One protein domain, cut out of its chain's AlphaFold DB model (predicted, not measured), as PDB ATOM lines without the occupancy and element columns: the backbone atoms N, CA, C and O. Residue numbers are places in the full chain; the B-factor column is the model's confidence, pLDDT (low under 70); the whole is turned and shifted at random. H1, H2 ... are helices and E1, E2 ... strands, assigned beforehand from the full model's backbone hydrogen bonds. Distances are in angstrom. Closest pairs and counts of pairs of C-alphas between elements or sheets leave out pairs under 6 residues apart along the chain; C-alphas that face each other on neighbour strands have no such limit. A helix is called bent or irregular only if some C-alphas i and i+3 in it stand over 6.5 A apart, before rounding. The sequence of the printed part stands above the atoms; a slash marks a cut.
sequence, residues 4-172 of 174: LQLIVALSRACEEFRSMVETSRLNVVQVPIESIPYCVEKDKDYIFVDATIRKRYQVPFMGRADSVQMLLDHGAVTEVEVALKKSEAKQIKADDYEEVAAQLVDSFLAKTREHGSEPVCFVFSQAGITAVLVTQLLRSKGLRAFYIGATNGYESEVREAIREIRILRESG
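Overview. This is residues 4 to 172 of the 174 residues of the protein "Phosphoenolpyruvate carboxylase" of Schaalia odontolytica (UniProt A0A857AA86). A twisted four-stranded parallel sheet makes the core, with H5 packed along one face and H2 over the other. H4 crosses H5 on its side of the sheet, H6 packs side by side with H2 on the other, and the long H1 runs in from Leu 4, far from the sheet, to pack on H5, with its residues 12 to 23 near the edge strand E4. The 169 printed residues include six named helices and four named strands, in the order H1 H2 E1 E2 H3 H4 E3 H5 E4 H6; the sheet's order is E2 E1 E3 E4 and the class is mixed. The whole is compact, with a radius of gyration of the C-alphas of 15.4 A, and spans 44 by 36 by 30 A.

Arrangement. Start at H1, residues 4 to 26, which touches H5, residues 129 to 140, at C-alphas Ser 19 and Ile 129, their closest, 4.4 A apart, at a shallow tilt of 22 degrees, the same way. Next, H2, residues 33 to 39, touches H6, residues 155 to 170; the closest C-alphas, Pro 37 and Ile 165, are 6.4 A apart. In the sheet, E1, residues 46 to 50, is parallel to E2, residues 68 to 70, with N 69 and O 48 2.8 A apart, and to E3, residues 120 to 125, with N 49 and O 122 2.8 A apart. H3, residues 88 to 91, only just touches H5, with 3 pairs of C-alphas within 8 A, the closest Glu 88 and Thr 130 at 7.1 A. H4, residues 97 to 113, touches H5 at a steep tilt of 55 degrees, closest at C-alphas Ala 102 and Leu 137, 6.8 A. E4, residues 145 to 150, is parallel to E3, with N 146 and O 121 2.8 A apart. E3, H5 and E4 form a strand-helix-strand unit, two parallel neighbours with a helix between, and E2, H3 H4 and E3 a split one, with E1 between its strands; both crossovers are right-handed. H5 lies over E3 and E4 at a height over the sheet of 8.0 A; H2 is on the opposite face, at 8.8 A. H4 and H6 only graze the sheet. Every O i to N i+4 pair is within hydrogen-bond range in H1, H4 and H6, 7 of 8 in H5 and 0 of 3 in H2, where 3 of 4 O i to N i+3 pairs are; H3 is too short for an i+4 pair.

Along the chain. Find C-alpha 4 at (35.972, -13.312, 28.110); from there H1 runs 33.1 A to C-alpha 26. H2 is irregular, with C-alphas 34 and 37 7.2 A apart. H4 is 23.9 A long, H5 17.5 A and E3 16.6 A. H6 runs 22.6 A, to C-alpha 170 at (51.235, -51.207, 18.411).

Size, cuts and confidence. The C-alphas farthest apart, Leu 4 and Gly 116, are 48.5 A apart. The printed part has no cut. The links E1 to E2 and E2 to H3 are long, 17 residues each. Look for pLDDT under 70 at residues 56 to 60, 63 to 64, 74 to 82 and 114 to 117; the mean of the printed part is 85.3.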
ATOM      1  N   LEU A   4      35.938 -12.288  29.152       84.75
ATOM      2  CA  LEU A   4      35.972 -13.312  28.110       84.75
ATOM      3  C   LEU A   4      36.183 -14.721  28.686       84.75
ATOM      4  O   LEU A   4      35.483 -15.651  28.301       84.75
ATOM      5  N   GLN A   5      37.107 -14.872  29.640       83.44
ATOM      6  CA  GLN A   5      37.365 -16.157  30.304       83.44
ATOM      7  C   GLN A   5      36.140 -16.628  31.095       83.44
ATOM      8  O   GLN A   5      35.830 -17.816  31.099       83.44
ATOM      9  N   LEU A   6      35.415 -15.695  31.719       86.06
ATOM     10  CA  LEU A   6      34.174 -15.993  32.428       86.06
ATOM     11  C   LEU A   6      33.068 -16.465  31.469       86.06
ATOM     12  O   LEU A   6      32.413 -17.465  31.747       86.06
ATOM     13  N   ILE A   7      32.893 -15.796  30.322       85.75
ATOM     14  CA  ILE A   7      31.910 -16.186  29.294       85.75
ATOM     15  C   ILE A   7      32.216 -17.583  28.743       85.75
ATOM     16  O   ILE A   7      31.303 -18.397  28.590       85.75
ATOM     17  N   VAL A   8      33.489 -17.879  28.464       84.00
ATOM     18  CA  VAL A   8      33.914 -19.201  27.977       84.00
ATOM     19  C   VAL A   8      33.649 -20.276  29.033       84.00
ATOM     20  O   VAL A   8      33.042 -21.297  28.717       84.00
ATOM     21  N   ALA A   9      34.020 -20.028  30.293       84.19
ATOM     22  CA  ALA A   9      33.790 -20.970  31.388       84.19
ATOM     23  C   ALA A   9      32.294 -21.249  31.622       84.19
ATOM     24  O   ALA A   9      31.899 -22.405  31.741       84.19
ATOM     25  N   LEU A  10      31.452 -20.210  31.615       85.81
ATOM     26  CA  LEU A  10      29.995 -20.348  31.739       85.81
ATOM     27  C   LEU A  10      29.380 -21.118  30.568       85.81
ATOM     28  O   LEU A  10      28.485 -21.936  30.768       85.81
ATOM     29  N   SER A  11      29.860 -20.866  29.348       83.25
ATOM     30  CA  SER A  11      29.384 -21.572  28.155       83.25
ATOM     31  C   SER A  11      29.705 -23.065  28.237       83.25
ATOM     32  O   SER A  11      28.824 -23.884  27.990       83.25
ATOM     33  N   ARG A  12      30.927 -23.413  28.659       82.62
ATOM     34  CA  ARG A  12      31.356 -24.803  28.862       82.62
ATOM     35  C   ARG A  12      30.558 -25.499  29.964       82.62
ATOM     36  O   ARG A  12      30.026 -26.575  29.727       82.62
ATOM     37  N   ALA A  13      30.373 -24.852  31.115       84.06
ATOM     38  CA  ALA A  13      29.556 -25.403  32.198       84.06
ATOM     39  C   ALA A  13      28.106 -25.683  31.748       84.06
ATOM     40  O   ALA A  13      27.503 -26.679  32.143       84.06
ATOM     41  N   CYS A  14      27.544 -24.837  30.877       86.06
ATOM     42  CA  CYS A  14      26.230 -25.086  30.283       86.06
ATOM     43  C   CYS A  14      26.218 -26.301  29.339       86.06
ATOM     44  O   CYS A  14      25.202 -26.992  29.261       86.06
ATOM     45  N   GLU A  15      27.296 -26.538  28.589       85.44
ATOM     46  CA  GLU A  15      27.444 -27.712  27.720       85.44
ATOM     47  C   GLU A  15      27.578 -28.996  28.547       85.44
ATOM     48  O   GLU A  15      26.822 -29.937  28.317       85.44
ATOM     49  N   GLU A  16      28.434 -28.992  29.572       85.31
ATOM     50  CA  GLU A  16      28.607 -30.103  30.519       85.31
ATOM     51  C   GLU A  16      27.286 -30.459  31.213       85.31
ATOM     52  O   GLU A  16      26.890 -31.625  31.249       85.31
ATOM     53  N   PHE A  17      26.543 -29.451  31.685       85.50
ATOM     54  CA  PHE A  17      25.236 -29.668  32.302       85.50
ATOM     55  C   PHE A  17      24.242 -30.320  31.336       85.50
ATOM     56  O   PHE A  17      23.525 -31.243  31.713       85.50
ATOM     57  N   ARG A  18      24.201 -29.881  30.072       84.88
ATOM     58  CA  ARG A  18      23.329 -30.501  29.060       84.88
ATOM     59  C   ARG A  18      23.740 -31.929  28.749       84.88
ATOM     60  O   ARG A  18      22.870 -32.783  28.633       84.88
ATOM     61  N   SER A  19      25.040 -32.187  28.646       82.88
ATOM     62  CA  SER A  19      25.555 -33.537  28.446       82.88
ATOM     63  C   SER A  19      25.117 -34.458  29.587       82.88
ATOM     64  O   SER A  19      24.627 -35.553  29.337       82.88
ATOM     65  N   MET A  20      25.185 -33.980  30.834       85.38
ATOM     66  CA  MET A  20      24.727 -34.712  32.021       85.38
ATOM     67  C   MET A  20      23.206 -34.968  32.044       85.38
ATOM     68  O   MET A  20      22.737 -35.992  32.549       85.38
ATOM     69  N   VAL A  21      22.408 -34.046  31.498       85.88
ATOM     70  CA  VAL A  21      20.963 -34.259  31.326       85.88
ATOM     71  C   VAL A  21      20.702 -35.359  30.294       85.88
ATOM     72  O   VAL A  21      19.899 -36.254  30.553       85.88
ATOM     73  N   GLU A  22      21.402 -35.341  29.157       85.19
ATOM     74  CA  GLU A  22      21.240 -36.364  28.117       85.19
ATOM     75  C   GLU A  22      21.731 -37.747  28.568       85.19
ATOM     76  O   GLU A  22      21.058 -38.740  28.293       85.19
ATOM     77  N   THR A  23      22.845 -37.846  29.305       84.94
ATOM     78  CA  THR A  23      23.312 -39.134  29.859       84.94
ATOM     79  C   THR A  23      22.265 -39.768  30.766       84.94
ATOM     80  O   THR A  23      22.020 -40.970  30.675       84.94
ATOM     81  N   SER A  24      21.598 -38.952  31.588       84.44
ATOM     82  CA  SER A  24      20.500 -39.390  32.452       84.44
ATOM     83  C   SER A  24      19.276 -39.816  31.636       84.44
ATOM     84  O   SER A  24      18.697 -40.870  31.891       84.44
ATOM     85  N   ARG A  25      18.899 -39.026  30.620       87.94
ATOM     86  CA  ARG A  25      17.754 -39.298  29.735       87.94
ATOM     87  C   ARG A  25      17.924 -40.596  28.939       87.94
ATOM     88  O   ARG A  25      16.961 -41.343  28.794       87.94
ATOM     89  N   LEU A  26      19.123 -40.852  28.418       89.50
ATOM     90  CA  LEU A  26      19.423 -41.990  27.541       89.50
ATOM     91  C   LEU A  26      20.074 -43.175  28.272       89.50
ATOM     92  O   LEU A  26      20.416 -44.169  27.633       89.50
ATOM     93  N   ASN A  27      20.231 -43.088  29.597       89.50
ATOM     94  CA  ASN A  27      20.876 -44.098  30.440       89.50
ATOM     95  C   ASN A  27      22.277 -44.505  29.928       89.50
ATOM     96  O   ASN A  27      22.624 -45.685  29.815       89.50
ATOM     97  N   VAL A  28      23.086 -43.505  29.576       90.62
ATOM     98  CA  VAL A  28      24.455 -43.683  29.083       90.62
ATOM     99  C   VAL A  28      25.427 -43.186  30.143       90.62
ATOM    100  O   VAL A  28      25.501 -41.995  30.420       90.62
ATOM    101  N   VAL A  29      26.207 -44.097  30.717       91.19
ATOM    102  CA  VAL A  29      27.262 -43.756  31.679       91.19
ATOM    103  C   VAL A  29      28.542 -43.391  30.932       91.19
ATOM    104  O   VAL A  29      28.941 -44.102  30.004       91.19
ATOM    105  N   GLN A  30      29.176 -42.292  31.342       93.25
ATOM    106  CA  GLN A  30      30.488 -41.905  30.836       93.25
ATOM    107  C   GLN A  30      31.556 -42.866  31.359       93.25
ATOM    108  O   GLN A  30      31.639 -43.116  32.561       93.25
ATOM    109  N   VAL A  31      32.384 -43.378  30.455       94.25
ATOM    110  CA  VAL A  31      33.607 -44.101  30.795       94.25
ATOM    111  C   VAL A  31      34.714 -43.072  31.017       94.25
ATOM    112  O   VAL A  31      34.983 -42.283  30.105       94.25
ATOM    113  N   PRO A  32      35.352 -43.052  32.201       92.12
ATOM    114  CA  PRO A  32      36.506 -42.197  32.440       92.12
ATOM    115  C   PRO A  32      37.637 -42.521  31.463       92.12
ATOM    116  O   PRO A  32      37.834 -43.681  31.093       92.12
ATOM    117  N   ILE A  33      38.395 -41.508  31.053       89.75
ATOM    118  CA  ILE A  33      39.444 -41.643  30.033       89.75
ATOM    119  C   ILE A  33      40.505 -42.667  30.469       89.75
ATOM    120  O   ILE A  33      40.907 -43.532  29.694       89.75
ATOM    121  N   GLU A  34      40.874 -42.644  31.745       89.12
ATOM    122  CA  GLU A  34      41.789 -43.581  32.396       89.12
ATOM    123  C   GLU A  34      41.304 -45.041  32.377       89.12
ATOM    124  O   GLU A  34      42.084 -45.963  32.602       89.12
ATOM    125  N   SER A  35      40.013 -45.265  32.114       91.56
ATOM    126  CA  SER A  35      39.410 -46.598  32.058       91.56
ATOM    127  C   SER A  35      39.354 -47.183  30.642       91.56
ATOM    128  O   SER A  35      39.041 -48.365  30.484       91.56
ATOM    129  N   ILE A  36      39.670 -46.388  29.611       91.56
ATOM    130  CA  ILE A  36      39.647 -46.820  28.205       91.56
ATOM    131  C   ILE A  36      40.519 -48.066  27.960       91.56
ATOM    132  O   ILE A  36      40.010 -48.982  27.312       91.56
ATOM    133  N   PRO A  37      41.755 -48.193  28.499       88.56
ATOM    134  CA  PRO A  37      42.589 -49.374  28.253       88.56
ATOM    135  C   PRO A  37      41.934 -50.692  28.676       88.56
ATOM    136  O   PRO A  37      42.122 -51.710  28.021       88.56
ATOM    137  N   TYR A  38      41.109 -50.676  29.728       88.19
ATOM    138  CA  TYR A  38      40.403 -51.866  30.222       88.19
ATOM    139  C   TYR A  38      39.145 -52.204  29.413       88.19
ATOM    140  O   TYR A  38      38.559 -53.270  29.588       88.19
ATOM    141  N   CYS A  39      38.703 -51.287  28.552       89.12
ATOM    142  CA  CYS A  39      37.564 -51.471  27.659       89.12
ATOM    143  C   CYS A  39      37.985 -51.980  26.271       89.12
ATOM    144  O   CYS A  39      37.117 -52.330  25.468       89.12
ATOM    145  N   VAL A  40      39.292 -52.004  25.986       86.25
ATOM    146  CA  VAL A  40      39.868 -52.540  24.750       86.25
ATOM    147  C   VAL A  40      40.234 -54.004  24.971       86.25
ATOM    148  O   VAL A  40      40.947 -54.347  25.909       86.25
ATOM    149  N   GLU A  41      39.738 -54.882  24.102       82.00
ATOM    150  CA  GLU A  41      40.096 -56.300  24.116       82.00
ATOM    151  C   GLU A  41      41.220 -56.593  23.128       82.00
ATOM    152  O   GLU A  41      41.261 -56.034  22.027       82.00
ATOM    153  N   LYS A  42      42.085 -57.543  23.501       78.12
ATOM    154  CA  LYS A  42      43.254 -57.921  22.705       78.12
ATOM    155  C   LYS A  42      42.912 -58.347  21.285       78.12
ATOM    156  O   LYS A  42      43.588 -57.937  20.349       78.12
ATOM    157  N   ASP A  43      41.815 -59.074  21.120       81.38
ATOM    158  CA  ASP A  43      41.436 -59.672  19.839       81.38
ATOM    159  C   ASP A  43      40.297 -58.911  19.137       81.38
ATOM    160  O   ASP A  43      39.660 -59.433  18.219       81.38
ATOM    161  N   LYS A  44      39.990 -57.688  19.589       84.06
ATOM    162  CA  LYS A  44      38.931 -56.850  19.018       84.06
ATOM    163  C   LYS A  44      39.485 -55.522  18.541       84.06
ATOM    164  O   LYS A  44      40.167 -54.815  19.281       84.06
ATOM    165  N   ASP A  45      39.100 -55.153  17.327       88.06
ATOM    166  CA  ASP A  45      39.343 -53.813  16.814       88.06
ATOM    167  C   ASP A  45      38.649 -52.763  17.686       88.06
ATOM    168  O   ASP A  45      37.619 -53.013  18.321       88.06
ATOM    169  N   TYR A  46      39.207 -51.558  17.687       90.81
ATOM    170  CA  TYR A  46      38.608 -50.400  18.328       90.81
ATOM    171  C   TYR A  46      38.631 -49.200  17.392       90.81
ATOM    172  O   TYR A  46      39.445 -49.099  16.472       90.81
ATOM    173  N   ILE A  47      37.725 -48.271  17.654       91.44
ATOM    174  CA  ILE A  47      37.593 -47.038  16.899       91.44
ATOM    175  C   ILE A  47      37.187 -45.909  17.828       91.44
ATOM    176  O   ILE A  47      36.290 -46.049  18.660       91.44
ATOM    177  N   PHE A  48      37.835 -44.768  17.660       93.81
ATOM    178  CA  PHE A  48      37.415 -43.533  18.290       93.81
ATOM    179  C   PHE A  48      36.494 -42.782  17.330       93.81
ATOM    180  O   PHE A  48      36.830 -42.586  16.164       93.81
ATOM    181  N   VAL A  49      35.318 -42.385  17.804       93.31
ATOM    182  CA  VAL A  49      34.288 -41.732  16.995       93.31
ATOM    183  C   VAL A  49      34.130 -40.294  17.464       93.31
ATOM    184  O   VAL A  49      33.640 -40.049  18.566       93.31
ATOM    185  N   ASP A  50      34.507 -39.351  16.602       92.94
ATOM    186  CA  ASP A  50      34.152 -37.944  16.761       92.94
ATOM    187  C   ASP A  50      32.710 -37.744  16.274       92.94
ATOM    188  O   ASP A  50      32.424 -37.645  15.079       92.94
ATOM    189  N   ALA A  51      31.787 -37.722  17.229       93.75
ATOM    190  CA  ALA A  51      30.352 -37.573  17.037       93.75
ATOM    191  C   ALA A  51      29.904 -36.107  16.908       93.75
ATOM    192  O   ALA A  51      28.716 -35.809  17.026       93.75
ATOM    193  N   THR A  52      30.816 -35.155  16.708       90.94
ATOM    194  CA  THR A  52      30.453 -33.736  16.637       90.94
ATOM    195  C   THR A  52      29.600 -33.425  15.398       90.94
ATOM    196  O   THR A  52      30.094 -33.366  14.274       90.94
ATOM    197  N   ILE A  53      28.314 -33.113  15.595       88.38
ATOM    198  CA  ILE A  53      27.406 -32.678  14.517       88.38
ATOM    199  C   ILE A  53      27.191 -31.159  14.602       88.38
ATOM    200  O   ILE A  53      26.503 -30.650  15.489       88.38
ATOM    201  N   ARG A  54      27.790 -30.408  13.667       83.44
ATOM    202  CA  ARG A  54      27.598 -28.953  13.515       83.44
ATOM    203  C   ARG A  54      27.994 -28.461  12.123       83.44
ATOM    204  O   ARG A  54      28.861 -29.034  11.468       83.44
ATOM    205  N   LYS A  55      27.432 -27.316  11.738       76.06
ATOM    206  CA  LYS A  55      27.723 -26.566  10.511       76.06
ATOM    207  C   LYS A  55      29.102 -25.913  10.574       76.06
ATOM    208  O   LYS A  55      29.256 -24.940  11.317       76.06
ATOM    209  N   ARG A  56      30.057 -26.421   9.780       64.31
ATOM    210  CA  ARG A  56      31.313 -25.803   9.270       64.31
ATOM    211  C   ARG A  56      32.247 -26.903   8.749       64.31
ATOM    212  O   ARG A  56      32.062 -28.052   9.128       64.31
ATOM    213  N   TYR A  57      33.278 -26.535   7.975       55.66
ATOM    214  CA  TYR A  57      34.461 -27.383   7.765       55.66
ATOM    215  C   TYR A  57      34.996 -27.807   9.133       55.66
ATOM    216  O   TYR A  57      35.551 -26.991   9.873       55.66
ATOM    217  N   GLN A  58      34.735 -29.055   9.506       62.34
ATOM    218  CA  GLN A  58      35.276 -29.620  10.720       62.34
ATOM    219  C   GLN A  58      36.629 -30.201  10.335       62.34
ATOM    220  O   GLN A  58      36.723 -31.055   9.458       62.34
ATOM    221  N   VAL A  59      37.687 -29.674  10.941       65.44
ATOM    222  CA  VAL A  59      38.970 -30.367  10.917       65.44
ATOM    223  C   VAL A  59      38.804 -31.572  11.840       65.44
ATOM    224  O   VAL A  59      38.289 -31.378  12.947       65.44
ATOM    225  N   PRO A  60      39.206 -32.781  11.417       68.69
ATOM    226  CA  PRO A  60      39.215 -33.935  12.301       68.69
ATOM    227  C   PRO A  60      39.914 -33.593  13.616       68.69
ATOM    228  O   PRO A  60      41.000 -33.006  13.601       68.69
ATOM    229  N   PHE A  61      39.307 -33.955  14.752       75.56
ATOM    230  CA  PHE A  61      39.922 -33.760  16.070       75.56
ATOM    231  C   PHE A  61      41.346 -34.356  16.126       75.56
ATOM    232  O   PHE A  61      42.274 -33.762  16.696       75.56
ATOM    233  N   MET A  62      41.523 -35.501  15.457       79.38
ATOM    234  CA  MET A  62      42.797 -36.160  15.174       79.38
ATOM    235  C   MET A  62      42.784 -36.781  13.774       79.38
ATOM    236  O   MET A  62      41.733 -36.915  13.149       79.38
ATOM    237  N   GLY A  63      43.961 -37.145  13.265       69.69
ATOM    238  CA  GLY A  63      44.083 -37.761  11.946       69.69
ATOM    239  C   GLY A  63      43.641 -39.227  11.935       69.69
ATOM    240  O   GLY A  63      43.565 -39.885  12.969       69.69
ATOM    241  N   ARG A  64      43.435 -39.777  10.731       68.94
ATOM    242  CA  ARG A  64      43.074 -41.195  10.529       68.94
ATOM    243  C   ARG A  64      44.102 -42.169  11.139       68.94
ATOM    244  O   ARG A  64      43.734 -43.269  11.529       68.94
ATOM    245  N   ALA A  65      45.367 -41.754  11.254       73.06
ATOM    246  CA  ALA A  65      46.444 -42.534  11.873       73.06
ATOM    247  C   ALA A  65      46.268 -42.765  13.389       73.06
ATOM    248  O   ALA A  65      46.991 -43.564  13.975       73.06
ATOM    249  N   ASP A  66      45.340 -42.060  14.037       79.38
ATOM    250  CA  ASP A  66      45.026 -42.212  15.461       79.38
ATOM    251  C   ASP A  66      43.758 -43.063  15.690       79.38
ATOM    252  O   ASP A  66      43.170 -43.028  16.767       79.38
ATOM    253  N   SER A  67      43.292 -43.797  14.667       81.56
ATOM    254  CA  SER A  67      42.036 -44.569  14.694       81.56
ATOM    255  C   SER A  67      40.799 -43.732  15.054       81.56
ATOM    256  O   SER A  67      39.791 -44.266  15.519       81.56
ATOM    257  N   VAL A  68      40.867 -42.418  14.817       89.69
ATOM    258  CA  VAL A  68      39.742 -41.493  14.967       89.69
ATOM    259  C   VAL A  68      39.006 -41.380  13.637       89.69
ATOM    260  O   VAL A  68      39.600 -41.059  12.604       89.69
ATOM    261  N   GLN A  69      37.701 -41.624  13.666       89.25
ATOM    262  CA  GLN A  69      36.797 -41.412  12.544       89.25
ATOM    263  C   GLN A  69      35.722 -40.405  12.920       89.25
ATOM    264  O   GLN A  69      35.200 -40.401  14.033       89.25
ATOM    265  N   MET A  70      35.384 -39.544  11.970       88.19
ATOM    266  CA  MET A  70      34.309 -38.581  12.146       88.19
ATOM    267  C   MET A  70      32.985 -39.222  11.765       88.19
ATOM    268  O   MET A  70      32.875 -39.845  10.710       88.19
ATOM    269  N   LEU A  71      31.974 -39.026  12.605       89.12
ATOM    270  CA  LEU A  71      30.609 -39.427  12.289       89.12
ATOM    271  C   LEU A  71      30.065 -38.613  11.108       89.12
ATOM    272  O   LEU A  71      29.438 -39.152  10.199       89.12
ATOM    273  N   LEU A  72      30.335 -37.305  11.119       85.38
ATOM    274  CA  LEU A  72      30.030 -36.405  10.017       85.38
ATOM    275  C   LEU A  72      31.253 -36.303   9.095       85.38
ATOM    276  O   LEU A  72      32.176 -35.534   9.358       85.38
ATOM    277  N   ASP A  73      31.259 -37.108   8.034       73.12
ATOM    278  CA  ASP A  73      32.302 -37.114   7.005       73.12
ATOM    279  C   ASP A  73      31.897 -36.221   5.820       73.12
ATOM    280  O   ASP A  73      31.051 -36.589   5.000       73.12
ATOM    281  N   HIS A  74      32.522 -35.044   5.726       64.19
ATOM    282  CA  HIS A  74      32.243 -34.008   4.715       64.19
ATOM    283  C   HIS A  74      32.508 -34.459   3.272       64.19
ATOM    284  O   HIS A  74      32.123 -33.769   2.331       64.19
ATOM    285  N   GLY A  75      33.162 -35.607   3.067       54.59
ATOM    286  CA  GLY A  75      33.368 -36.186   1.738       54.59
ATOM    287  C   GLY A  75      32.157 -36.929   1.161       54.59
ATOM    288  O   GLY A  75      32.202 -37.297  -0.010       54.59
ATOM    289  N   ALA A  76      31.102 -37.181   1.950       52.47
ATOM    290  CA  ALA A  76      30.076 -38.172   1.602       52.47
ATOM    291  C   ALA A  76      28.609 -37.704   1.688       52.47
ATOM    292  O   ALA A  76      27.726 -38.520   1.432       52.47
ATOM    293  N   VAL A  77      28.303 -36.450   2.047       51.38
ATOM    294  CA  VAL A  77      26.913 -36.062   2.361       51.38
ATOM    295  C   VAL A  77      26.541 -34.698   1.772       51.38
ATOM    296  O   VAL A  77      26.999 -33.670   2.252       51.38
ATOM    297  N   THR A  78      25.680 -34.680   0.750       53.03
ATOM    298  CA  THR A  78      25.288 -33.458   0.015       53.03
ATOM    299  C   THR A  78      23.923 -32.866   0.393       53.03
ATOM    300  O   THR A  78      23.638 -31.746  -0.018       53.03
ATOM    301  N   GLU A  79      23.099 -33.527   1.218       53.88
ATOM    302  CA  GLU A  79      21.789 -32.977   1.642       53.88
ATOM    303  C   GLU A  79      21.722 -32.585   3.132       53.88
ATOM    304  O   GLU A  79      21.178 -31.531   3.468       53.88
ATOM    305  N   VAL A  80      22.354 -33.350   4.032       57.78
ATOM    306  CA  VAL A  80      22.331 -33.096   5.493       57.78
ATOM    307  C   VAL A  80      23.018 -31.774   5.871       57.78
ATOM    308  O   VAL A  80      22.611 -31.107   6.824       57.78
ATOM    309  N   GLU A  81      24.032 -31.336   5.114       59.81
ATOM    310  CA  GLU A  81      24.803 -30.123   5.426       59.81
ATOM    311  C   GLU A  81      23.962 -28.834   5.446       59.81
ATOM    312  O   GLU A  81      24.282 -27.889   6.181       59.81
ATOM    313  N   VAL A  82      22.872 -28.779   4.672       56.09
ATOM    314  CA  VAL A  82      22.055 -27.566   4.510       56.09
ATOM    315  C   VAL A  82      21.280 -27.236   5.797       56.09
ATOM    316  O   VAL A  82      21.086 -26.054   6.109       56.09
ATOM    317  N   ALA A  83      20.934 -28.249   6.603       70.56
ATOM    318  CA  ALA A  83      20.141 -28.115   7.831       70.56
ATOM    319  C   ALA A  83      20.968 -27.917   9.122       70.56
ATOM    320  O   ALA A  83      20.427 -27.458  10.140       70.56
ATOM    321  N   LEU A  84      22.281 -28.192   9.093       82.75
ATOM    322  CA  LEU A  84      23.130 -28.174  10.291       82.75
ATOM    323  C   LEU A  84      23.174 -26.798  10.987       82.75
ATOM    324  O   LEU A  84      23.187 -25.724  10.373       82.75
ATOM    325  N   LYS A  85      23.264 -26.810  12.318       86.25
ATOM    326  CA  LYS A  85      23.355 -25.625  13.179       86.25
ATOM    327  C   LYS A  85      24.805 -25.320  13.547       86.25
ATOM    328  O   LYS A  85      25.676 -26.176  13.532       86.25
ATOM    329  N   LYS A  86      25.082 -24.066  13.916       85.06
ATOM    330  CA  LYS A  86      26.452 -23.553  14.154       85.06
ATOM    331  C   LYS A  86      27.203 -24.202  15.328       85.06
ATOM    332  O   LYS A  86      28.408 -23.999  15.447       85.06
ATOM    333  N   SER A  87      26.508 -24.900  16.216       85.00
ATOM    334  CA  SER A  87      27.107 -25.597  17.350       85.00
ATOM    335  C   SER A  87      26.283 -26.821  17.701       85.00
ATOM    336  O   SER A  87      25.076 -26.843  17.461       85.00
ATOM    337  N   GLU A  88      26.929 -27.786  18.340       87.56
ATOM    338  CA  GLU A  88      26.301 -29.005  18.847       87.56
ATOM    339  C   GLU A  88      25.121 -28.692  19.783       87.56
ATOM    340  O   GLU A  88      24.003 -29.165  19.604       87.56
ATOM    341  N   ALA A  89      25.323 -27.740  20.696       84.81
ATOM    342  CA  ALA A  89      24.303 -27.239  21.613       84.81
ATOM    343  C   ALA A  89      23.080 -26.588  20.926       84.81
ATOM    344  O   ALA A  89      22.036 -26.414  21.562       84.81
ATOM    345  N   LYS A  90      23.213 -26.155  19.667       86.88
ATOM    346  CA  LYS A  90      22.093 -25.685  18.837       86.88
ATOM    347  C   LYS A  90      21.535 -26.801  17.962       86.88
ATOM    348  O   LYS A  90      20.348 -26.756  17.670       86.88
ATOM    349  N   GLN A  91      22.373 -27.750  17.556       87.19
ATOM    350  CA  GLN A  91      21.987 -28.894  16.740       87.19
ATOM    351  C   GLN A  91      20.944 -29.751  17.457       87.19
ATOM    352  O   GLN A  91      19.925 -30.045  16.854       87.19
ATOM    353  N   ILE A  92      21.121 -30.019  18.755       85.94
ATOM    354  CA  ILE A  92      20.152 -30.785  19.566       85.94
ATOM    355  C   ILE A  92      18.750 -30.155  19.646       85.94
ATOM    356  O   ILE A  92      17.780 -30.818  19.984       85.94
ATOM    357  N   LYS A  93      18.623 -28.858  19.348       87.19
ATOM    358  CA  LYS A  93      17.330 -28.158  19.356       87.19
ATOM    359  C   LYS A  93      16.611 -28.204  18.009       87.19
ATOM    360  O   LYS A  93      15.588 -27.546  17.867       87.19
ATOM    361  N   ALA A  94      17.207 -28.834  17.002       87.06
ATOM    362  CA  ALA A  94      16.569 -29.015  15.712       87.06
ATOM    363  C   ALA A  94      15.594 -30.197  15.794       87.06
ATOM    364  O   ALA A  94      15.916 -31.211  16.410       87.06
ATOM    365  N   ASP A  95      14.419 -30.057  15.182       86.50
ATOM    366  CA  ASP A  95      13.357 -31.070  15.249       86.50
ATOM    367  C   ASP A  95      13.775 -32.402  14.599       86.50
ATOM    368  O   ASP A  95      13.322 -33.467  15.001       86.50
ATOM    369  N   ASP A  96      14.688 -32.341  13.630       87.31
ATOM    370  CA  ASP A  96      15.249 -33.465  12.876       87.31
ATOM    371  C   ASP A  96      16.533 -34.042  13.499       87.31
ATOM    372  O   ASP A  96      17.183 -34.898  12.905       87.31
ATOM    373  N   TYR A  97      16.942 -33.585  14.688       88.81
ATOM    374  CA  TYR A  97      18.252 -33.922  15.252       88.81
ATOM    375  C   TYR A  97      18.487 -35.427  15.423       88.81
ATOM    376  O   TYR A  97      19.542 -35.929  15.027       88.81
ATOM    377  N   GLU A  98      17.528 -36.139  16.015       90.88
ATOM    378  CA  GLU A  98      17.656 -37.578  16.266       90.88
ATOM    379  C   GLU A  98      17.676 -38.376  14.957       90.88
ATOM    380  O   GLU A  98      18.465 -39.312  14.820       90.88
ATOM    381  N   GLU A  99      16.879 -37.959  13.969       90.50
ATOM    382  CA  GLU A  99      16.854 -38.561  12.637       90.50
ATOM    383  C   GLU A  99      18.189 -38.355  11.911       90.50
ATOM    384  O   GLU A  99      18.777 -39.316  11.413       90.50
ATOM    385  N   VAL A 100      18.722 -37.131  11.925       88.88
ATOM    386  CA  VAL A 100      20.033 -36.813  11.343       88.88
ATOM    387  C   VAL A 100      21.139 -37.628  12.014       88.88
ATOM    388  O   VAL A 100      21.993 -38.192  11.329       88.88
ATOM    389  N   ALA A 101      21.135 -37.734  13.346       91.44
ATOM    390  CA  ALA A 101      22.113 -38.545  14.066       91.44
ATOM    391  C   ALA A 101      22.009 -40.032  13.689       91.44
ATOM    392  O   ALA A 101      23.034 -40.674  13.461       91.44
ATOM    393  N   ALA A 102      20.792 -40.570  13.567       92.12
ATOM    394  CA  ALA A 102      20.561 -41.952  13.153       92.12
ATOM    395  C   ALA A 102      21.049 -42.221  11.722       92.12
ATOM    396  O   ALA A 102      21.772 -43.192  11.506       92.12
ATOM    397  N   GLN A 103      20.742 -41.337  10.770       90.62
ATOM    398  CA  GLN A 103      21.209 -41.449   9.383       90.62
ATOM    399  C   GLN A 103      22.740 -41.410   9.284       90.62
ATOM    400  O   GLN A 103      23.339 -42.173   8.519       90.62
ATOM    401  N   LEU A 104      23.391 -40.551  10.074       90.88
ATOM    402  CA  LEU A 104      24.851 -40.485  10.127       90.88
ATOM    403  C   LEU A 104      25.458 -41.744  10.759       90.88
ATOM    404  O   LEU A 104      26.464 -42.240  10.256       90.88
ATOM    405  N   VAL A 105      24.840 -42.300  11.808       92.50
ATOM    406  CA  VAL A 105      25.257 -43.585  12.391       92.50
ATOM    407  C   VAL A 105      25.100 -44.715  11.379       92.50
ATOM    408  O   VAL A 105      26.027 -45.501  11.213       92.50
ATOM    409  N   ASP A 106      23.984 -44.781  10.657       91.12
ATOM    410  CA  ASP A 106      23.769 -45.807   9.633       91.12
ATOM    411  C   ASP A 106      24.789 -45.686   8.488       91.12
ATOM    412  O   ASP A 106      25.372 -46.687   8.066       91.12
ATOM    413  N   SER A 107      25.094 -44.460   8.056       87.62
ATOM    414  CA  SER A 107      26.133 -44.189   7.051       87.62
ATOM    415  C   SER A 107      27.535 -44.568   7.539       87.62
ATOM    416  O   SER A 107      28.329 -45.132   6.786       87.62
ATOM    417  N   PHE A 108      27.849 -44.277   8.803       88.12
ATOM    418  CA  PHE A 108      29.098 -44.677   9.445       88.12
ATOM    419  C   PHE A 108      29.219 -46.203   9.502       88.12
ATOM    420  O   PHE A 108      30.217 -46.759   9.052       88.12
ATOM    421  N   LEU A 109      28.173 -46.893   9.963       88.19
ATOM    422  CA  LEU A 109      28.162 -48.349  10.065       88.19
ATOM    423  C   LEU A 109      28.259 -49.038   8.710       88.19
ATOM    424  O   LEU A 109      28.924 -50.067   8.630       88.19
ATOM    425  N   ALA A 110      27.657 -48.484   7.656       86.62
ATOM    426  CA  ALA A 110      27.818 -49.011   6.304       86.62
ATOM    427  C   ALA A 110      29.299 -49.044   5.888       86.62
ATOM    428  O   ALA A 110      29.766 -50.062   5.388       86.62
ATOM    429  N   LYS A 111      30.063 -47.983   6.190       81.31
ATOM    430  CA  LYS A 111      31.508 -47.910   5.910       81.31
ATOM    431  C   LYS A 111      32.331 -48.838   6.807       81.31
ATOM    432  O   LYS A 111      33.275 -49.469   6.345       81.31
ATOM    433  N   THR A 112      32.006 -48.916   8.099       75.94
ATOM    434  CA  THR A 112      32.788 -49.712   9.060       75.94
ATOM    435  C   THR A 112      32.532 -51.216   8.910       75.94
ATOM    436  O   THR A 112      33.463 -52.007   9.019       75.94
ATOM    437  N   ARG A 113      31.288 -51.626   8.620       73.75
ATOM    438  CA  ARG A 113      30.891 -53.042   8.519       73.75
ATOM    439  C   ARG A 113      31.208 -53.698   7.181       73.75
ATOM    440  O   ARG A 113      31.135 -54.922   7.109       73.75
ATOM    441  N   GLU A 114      31.603 -52.947   6.154       64.00
ATOM    442  CA  GLU A 114      32.051 -53.517   4.870       64.00
ATOM    443  C   GLU A 114      33.153 -54.578   5.040       64.00
ATOM    444  O   GLU A 114      33.321 -55.436   4.182       64.00
ATOM    445  N   HIS A 115      33.892 -54.547   6.154       59.22
ATOM    446  CA  HIS A 115      35.005 -55.458   6.428       59.22
ATOM    447  C   HIS A 115      34.645 -56.570   7.433       59.22
ATOM    448  O   HIS A 115      35.527 -57.289   7.896       59.22
ATOM    449  N   GLY A 116      33.364 -56.713   7.799       62.84
ATOM    450  CA  GLY A 116      32.901 -57.697   8.786       62.84
ATOM    451  C   GLY A 116      33.386 -57.435  10.218       62.84
ATOM    452  O   GLY A 116      33.239 -58.305  11.075       62.84
ATOM    453  N   SER A 117      33.967 -56.262  10.487       69.50
ATOM    454  CA  SER A 117      34.457 -55.893  11.810       69.50
ATOM    455  C   SER A 117      33.337 -55.314  12.680       69.50
ATOM    456  O   SER A 117      32.500 -54.520  12.245       69.50
ATOM    457  N   GLU A 118      33.334 -55.717  13.950       83.94
ATOM    458  CA  GLU A 118      32.485 -55.157  15.004       83.94
ATOM    459  C   GLU A 118      33.390 -54.495  16.050       83.94
ATOM    460  O   GLU A 118      33.652 -55.088  17.104       83.94
ATOM    461  N   PRO A 119      33.950 -53.308  15.744       88.75
ATOM    462  CA  PRO A 119      34.907 -52.675  16.631       88.75
ATOM    463  C   PRO A 119      34.227 -52.169  17.904       88.75
ATOM    464  O   PRO A 119      33.049 -51.795  17.908       88.75
ATOM    465  N   VAL A 120      35.001 -52.091  18.981       92.38
ATOM    466  CA  VAL A 120      34.616 -51.337  20.174       92.38
ATOM    467  C   VAL A 120      34.696 -49.844  19.851       92.38
ATOM    468  O   VAL A 120      35.752 -49.336  19.479       92.38
ATOM    469  N   CYS A 121      33.580 -49.129  19.984       94.31
ATOM    470  CA  CYS A 121      33.504 -47.701  19.691       94.31
ATOM    471  C   CYS A 121      33.688 -46.862  20.959       94.31
ATOM    472  O   CYS A 121      32.942 -47.013  21.922       94.31
ATOM    473  N   PHE A 122      34.608 -45.906  20.931       95.62
ATOM    474  CA  PHE A 122      34.772 -44.884  21.962       95.62
ATOM    475  C   PHE A 122      34.320 -43.541  21.401       95.62
ATOM    476  O   PHE A 122      34.950 -42.989  20.505       95.62
ATOM    477  N   VAL A 123      33.195 -43.036  21.891       96.31
ATOM    478  CA  VAL A 123      32.476 -41.914  21.292       96.31
ATOM    479  C   VAL A 123      32.684 -40.657  22.125       96.31
ATOM    480  O   VAL A 123      32.365 -40.623  23.317       96.31
ATOM    481  N   PHE A 124      33.169 -39.605  21.477       95.44
ATOM    482  CA  PHE A 124      33.279 -38.263  22.037       95.44
ATOM    483  C   PHE A 124      32.665 -37.247  21.079       95.44
ATOM    484  O   PHE A 124      32.463 -37.520  19.902       95.44
ATOM    485  N   SER A 125      32.351 -36.058  21.571       93.44
ATOM    486  CA  SER A 125      31.968 -34.925  20.727       93.44
ATOM    487  C   SER A 125      32.468 -33.642  21.363       93.44
ATOM    488  O   SER A 125      32.914 -33.645  22.507       93.44
ATOM    489  N   GLN A 126      32.407 -32.526  20.646       90.31
ATOM    490  CA  GLN A 126      32.875 -31.247  21.166       90.31
ATOM    491  C   GLN A 126      32.258 -30.909  22.533       90.31
ATOM    492  O   GLN A 126      32.990 -30.607  23.471       90.31
ATOM    493  N   ALA A 127      30.932 -30.972  22.650       90.00
ATOM    494  CA  ALA A 127      30.194 -30.664  23.875       90.00
ATOM    495  C   ALA A 127      29.802 -31.918  24.680       90.00
ATOM    496  O   ALA A 127      29.158 -31.796  25.717       90.00
ATOM    497  N   GLY A 128      30.120 -33.121  24.193       91.25
ATOM    498  CA  GLY A 128      29.739 -34.402  24.799       91.25
ATOM    499  C   GLY A 128      28.276 -34.813  24.584       91.25
ATOM    500  O   GLY A 128      27.969 -35.995  24.673       91.25
ATOM    501  N   ILE A 129      27.391 -33.875  24.241       89.75
ATOM    502  CA  ILE A 129      25.934 -34.061  24.139       89.75
ATOM    503  C   ILE A 129      25.566 -35.105  23.070       89.75
ATOM    504  O   ILE A 129      24.824 -36.050  23.321       89.75
ATOM    505  N   THR A 130      26.104 -34.952  21.865       93.38
ATOM    506  CA  THR A 130      25.826 -35.820  20.712       93.38
ATOM    507  C   THR A 130      26.498 -37.167  20.857       93.38
ATOM    508  O   THR A 130      25.941 -38.173  20.424       93.38
ATOM    509  N   ALA A 131      27.652 -37.218  21.522       95.81
ATOM    510  CA  ALA A 131      28.302 -38.477  21.838       95.81
ATOM    511  C   ALA A 131      27.419 -39.386  22.703       95.81
ATOM    512  O   ALA A 131      27.455 -40.603  22.514       95.81
ATOM    513  N   VAL A 132      26.574 -38.828  23.580       95.62
ATOM    514  CA  VAL A 132      25.574 -39.604  24.333       95.62
ATOM    515  C   VAL A 132      24.597 -40.303  23.383       95.62
ATOM    516  O   VAL A 132      24.476 -41.529  23.417       95.62
ATOM    517  N   LEU A 133      23.934 -39.535  22.510       95.38
ATOM    518  CA  LEU A 133      22.949 -40.062  21.562       95.38
ATOM    519  C   LEU A 133      23.574 -41.091  20.618       95.38
ATOM    520  O   LEU A 133      23.052 -42.188  20.447       95.38
ATOM    521  N   VAL A 134      24.736 -40.776  20.054       96.62
ATOM    522  CA  VAL A 134      25.447 -41.661  19.124       96.62
ATOM    523  C   VAL A 134      25.882 -42.953  19.811       96.62
ATOM    524  O   VAL A 134      25.751 -44.026  19.226       96.62
ATOM    525  N   THR A 135      26.318 -42.891  21.072       97.81
ATOM    526  CA  THR A 135      26.614 -44.096  21.865       97.81
ATOM    527  C   THR A 135      25.377 -44.978  22.011       97.81
ATOM    528  O   THR A 135      25.464 -46.194  21.832       97.81
ATOM    529  N   GLN A 136      24.222 -44.386  22.319       96.81
ATOM    530  CA  GLN A 136      22.964 -45.121  22.448       96.81
ATOM    531  C   GLN A 136      22.535 -45.748  21.111       96.81
ATOM    532  O   GLN A 136      22.181 -46.930  21.084       96.81
ATOM    533  N   LEU A 137      22.642 -45.011  20.004       96.31
ATOM    534  CA  LEU A 137      22.310 -45.503  18.667       96.31
ATOM    535  C   LEU A 137      23.214 -46.670  18.257       96.31
ATOM    536  O   LEU A 137      22.710 -47.718  17.854       96.31
ATOM    537  N   LEU A 138      24.532 -46.554  18.443       95.62
ATOM    538  CA  LEU A 138      25.482 -47.638  18.167       95.62
ATOM    539  C   LEU A 138      25.158 -48.897  18.988       95.62
ATOM    540  O   LEU A 138      25.121 -49.998  18.434       95.62
ATOM    541  N   ARG A 139      24.835 -48.738  20.280       95.44
ATOM    542  CA  ARG A 139      24.393 -49.847  21.147       95.44
ATOM    543  C   ARG A 139      23.106 -50.495  20.649       95.44
ATOM    544  O   ARG A 139      23.034 -51.718  20.595       95.44
ATOM    545  N   SER A 140      22.112 -49.708  20.231       94.69
ATOM    546  CA  SER A 140      20.860 -50.250  19.677       94.69
ATOM    547  C   SER A 140      21.060 -51.031  18.373       94.69
ATOM    548  O   SER A 140      20.252 -51.895  18.042       94.69
ATOM    549  N   LYS A 141      22.162 -50.771  17.657       92.75
ATOM    550  CA  LYS A 141      22.562 -51.472  16.428       92.75
ATOM    551  C   LYS A 141      23.487 -52.667  16.709       92.75
ATOM    552  O   LYS A 141      24.007 -53.271  15.768       92.75
ATOM    553  N   GLY A 142      23.688 -53.010  17.985       91.12
ATOM    554  CA  GLY A 142      24.446 -54.173  18.446       91.12
ATOM    555  C   GLY A 142      25.939 -53.932  18.674       91.12
ATOM    556  O   GLY A 142      26.645 -54.877  19.011       91.12
ATOM    557  N   LEU A 143      26.444 -52.702  18.514       91.75
ATOM    558  CA  LEU A 143      27.857 -52.420  18.771       91.75
ATOM    559  C   LEU A 143      28.127 -52.191  20.253       91.75
ATOM    560  O   LEU A 143      27.338 -51.593  20.988       91.75
ATOM    561  N   ARG A 144      29.327 -52.584  20.675       93.50
ATOM    562  CA  ARG A 144      29.876 -52.154  21.957       93.50
ATOM    563  C   ARG A 144      30.387 -50.732  21.812       93.50
ATOM    564  O   ARG A 144      31.433 -50.511  21.217       93.50
ATOM    565  N   ALA A 145      29.639 -49.780  22.360       95.56
ATOM    566  CA  ALA A 145      30.010 -48.372  22.347       95.56
ATOM    567  C   ALA A 145      30.098 -47.794  23.764       95.56
ATOM    568  O   ALA A 145      29.263 -48.088  24.627       95.56
ATOM    569  N   PHE A 146      31.085 -46.935  23.987       96.50
ATOM    570  CA  PHE A 146      31.349 -46.240  25.238       96.50
ATOM    571  C   PHE A 146      31.372 -44.738  24.996       96.50
ATOM    572  O   PHE A 146      32.111 -44.253  24.146       96.50
ATOM    573  N   TYR A 147      30.577 -44.002  25.765       96.31
ATOM    574  CA  TYR A 147      30.644 -42.548  25.802       96.31
ATOM    575  C   TYR A 147      31.845 -42.142  26.658       96.31
ATOM    576  O   TYR A 147      31.901 -42.538  27.820       96.31
ATOM    577  N   ILE A 148      32.790 -41.374  26.110       95.25
ATOM    578  CA  ILE A 148      34.015 -40.975  26.833       95.25
ATOM    579  C   ILE A 148      34.067 -39.485  27.190       95.25
ATOM    580  O   ILE A 148      34.944 -39.069  27.941       95.25
ATOM    581  N   GLY A 149      33.106 -38.681  26.726       92.81
ATOM    582  CA  GLY A 149      32.958 -37.296  27.171       92.81
ATOM    583  C   GLY A 149      32.967 -36.241  26.074       92.81
ATOM    584  O   GLY A 149      32.781 -36.515  24.885       92.81
ATOM    585  N   ALA A 150      33.155 -35.004  26.529       92.50
ATOM    586  CA  ALA A 150      33.365 -33.831  25.698       92.50
ATOM    587  C   ALA A 150      34.860 -33.635  25.403       92.50
ATOM    588  O   ALA A 150      35.697 -33.966  26.238       92.50
ATOM    589  N   THR A 151      35.200 -33.041  24.258       90.56
ATOM    590  CA  THR A 151      36.581 -32.600  23.986       90.56
ATOM    591  C   THR A 151      36.833 -31.146  24.360       90.56
ATOM    592  O   THR A 151      37.977 -30.802  24.623       90.56
ATOM    593  N   ASN A 152      35.808 -30.290  24.413       86.94
ATOM    594  CA  ASN A 152      35.965 -28.866  24.721       86.94
ATOM    595  C   ASN A 152      36.523 -28.651  26.138       86.94
ATOM    596  O   ASN A 152      35.835 -28.917  27.125       86.94
ATOM    597  N   GLY A 153      37.748 -28.131  26.236       83.50
ATOM    598  CA  GLY A 153      38.464 -27.953  27.502       83.50
ATOM    599  C   GLY A 153      39.149 -29.215  28.036       83.50
ATOM    600  O   GLY A 153      39.686 -29.160  29.139       83.50
ATOM    601  N   TYR A 154      39.130 -30.308  27.267       86.75
ATOM    602  CA  TYR A 154      39.753 -31.604  27.568       86.75
ATOM    603  C   TYR A 154      40.523 -32.152  26.351       86.75
ATOM    604  O   TYR A 154      40.743 -33.357  26.206       86.75
ATOM    605  N   GLU A 155      40.880 -31.281  25.400       89.75
ATOM    606  CA  GLU A 155      41.419 -31.697  24.108       89.75
ATOM    607  C   GLU A 155      42.762 -32.412  24.250       89.75
ATOM    608  O   GLU A 155      43.060 -33.304  23.457       89.75
ATOM    609  N   SER A 156      43.590 -32.004  25.215       89.75
ATOM    610  CA  SER A 156      44.894 -32.628  25.440       89.75
ATOM    611  C   SER A 156      44.722 -34.007  26.062       89.75
ATOM    612  O   SER A 156      45.333 -34.963  25.609       89.75
ATOM    613  N   GLU A 157      43.859 -34.119  27.060       91.38
ATOM    614  CA  GLU A 157      43.582 -35.336  27.811       91.38
ATOM    615  C   GLU A 157      43.020 -36.420  26.892       91.38
ATOM    616  O   GLU A 157      43.545 -37.532  26.846       91.38
ATOM    617  N   VAL A 158      42.010 -36.077  26.084       91.75
ATOM    618  CA  VAL A 158      41.428 -37.010  25.110       91.75
ATOM    619  C   VAL A 158      42.459 -37.397  24.045       91.75
ATOM    620  O   VAL A 158      42.566 -38.569  23.688       91.75
ATOM    621  N   ARG A 159      43.257 -36.441  23.552       91.94
ATOM    622  CA  ARG A 159      44.291 -36.703  22.537       91.94
ATOM    623  C   ARG A 159      45.378 -37.643  23.045       91.94
ATOM    624  O   ARG A 159      45.767 -38.558  22.322       91.94
ATOM    625  N   GLU A 160      45.883 -37.408  24.250       92.75
ATOM    626  CA  GLU A 160      46.943 -38.231  24.828       92.75
ATOM    627  C   GLU A 160      46.437 -39.634  25.155       92.75
ATOM    628  O   GLU A 160      47.124 -40.600  24.839       92.75
ATOM    629  N   ALA A 161      45.201 -39.777  25.635       91.94
ATOM    630  CA  ALA A 161      44.611 -41.094  25.846       91.94
ATOM    631  C   ALA A 161      44.436 -41.887  24.542       91.94
ATOM    632  O   ALA A 161      44.759 -43.071  24.485       91.94
ATOM    633  N   ILE A 162      43.986 -41.243  23.460       92.81
ATOM    634  CA  ILE A 162      43.892 -41.894  22.143       92.81
ATOM    635  C   ILE A 162      45.277 -42.366  21.673       92.81
ATOM    636  O   ILE A 162      45.425 -43.490  21.184       92.81
ATOM    637  N   ARG A 163      46.307 -41.528  21.842       92.56
ATOM    638  CA  ARG A 163      47.693 -41.869  21.484       92.56
ATOM    639  C   ARG A 163      48.241 -43.010  22.323       92.56
ATOM    640  O   ARG A 163      48.884 -43.894  21.766       92.56
ATOM    641  N   GLU A 164      47.985 -42.999  23.626       92.56
ATOM    642  CA  GLU A 164      48.388 -44.059  24.542       92.56
ATOM    643  C   GLU A 164      47.794 -45.398  24.105       92.56
ATOM    644  O   GLU A 164      48.538 -46.351  23.890       92.56
ATOM    645  N   ILE A 165      46.482 -45.452  23.858       91.81
ATOM    646  CA  ILE A 165      45.803 -46.665  23.382       91.81
ATOM    647  C   ILE A 165      46.420 -47.171  22.077       91.81
ATOM    648  O   ILE A 165      46.675 -48.368  21.941       91.81
ATOM    649  N   ARG A 166      46.726 -46.274  21.133       90.56
ATOM    650  CA  ARG A 166      47.426 -46.662  19.902       90.56
ATOM    651  C   ARG A 166      48.805 -47.257  20.189       90.56
ATOM    652  O   ARG A 166      49.110 -48.323  19.667       90.56
ATOM    653  N   ILE A 167      49.622 -46.609  21.017       91.94
ATOM    654  CA  ILE A 167      50.971 -47.092  21.351       91.94
ATOM    655  C   ILE A 167      50.904 -48.455  22.050       91.94
ATOM    656  O   ILE A 167      51.686 -49.350  21.729       91.94
ATOM    657  N   LEU A 168      49.960 -48.638  22.977       91.25
ATOM    658  CA  LEU A 168      49.740 -49.912  23.663       91.25
ATOM    659  C   LEU A 168      49.369 -51.019  22.665       91.25
ATOM    660  O   LEU A 168      49.923 -52.118  22.747       91.25
ATOM    661  N   ARG A 169      48.495 -50.719  21.693       90.00
ATOM    662  CA  ARG A 169      48.108 -51.642  20.616       90.00
ATOM    663  C   ARG A 169      49.295 -52.007  19.725       90.00
ATOM    664  O   ARG A 169      49.551 -53.184  19.494       90.00
ATOM    665  N   GLU A 170      50.045 -51.013  19.255       90.56
ATOM    666  CA  GLU A 170      51.235 -51.207  18.411       90.56
ATOM    667  C   GLU A 170      52.337 -51.997  19.135       90.56
ATOM    668  O   GLU A 170      53.098 -52.730  18.505       90.56
ATOM    669  N   SER A 171      52.384 -51.898  20.465       91.94
ATOM    670  CA  SER A 171      53.311 -52.645  21.322       91.94
ATOM    671  C   SER A 171      52.809 -54.048  21.701       91.94
ATOM    672  O   SER A 171      53.513 -54.774  22.402       91.94
ATOM    673  N   GLY A 172      51.600 -54.444  21.284       89.88
ATOM    674  CA  GLY A 172      50.993 -55.741  21.608       89.88
ATOM    675  C   GLY A 172      50.587 -55.914  23.078       89.88
ATOM    676  O   GLY A 172      50.408 -57.048  23.536       89.88
TER     677      GLY A 172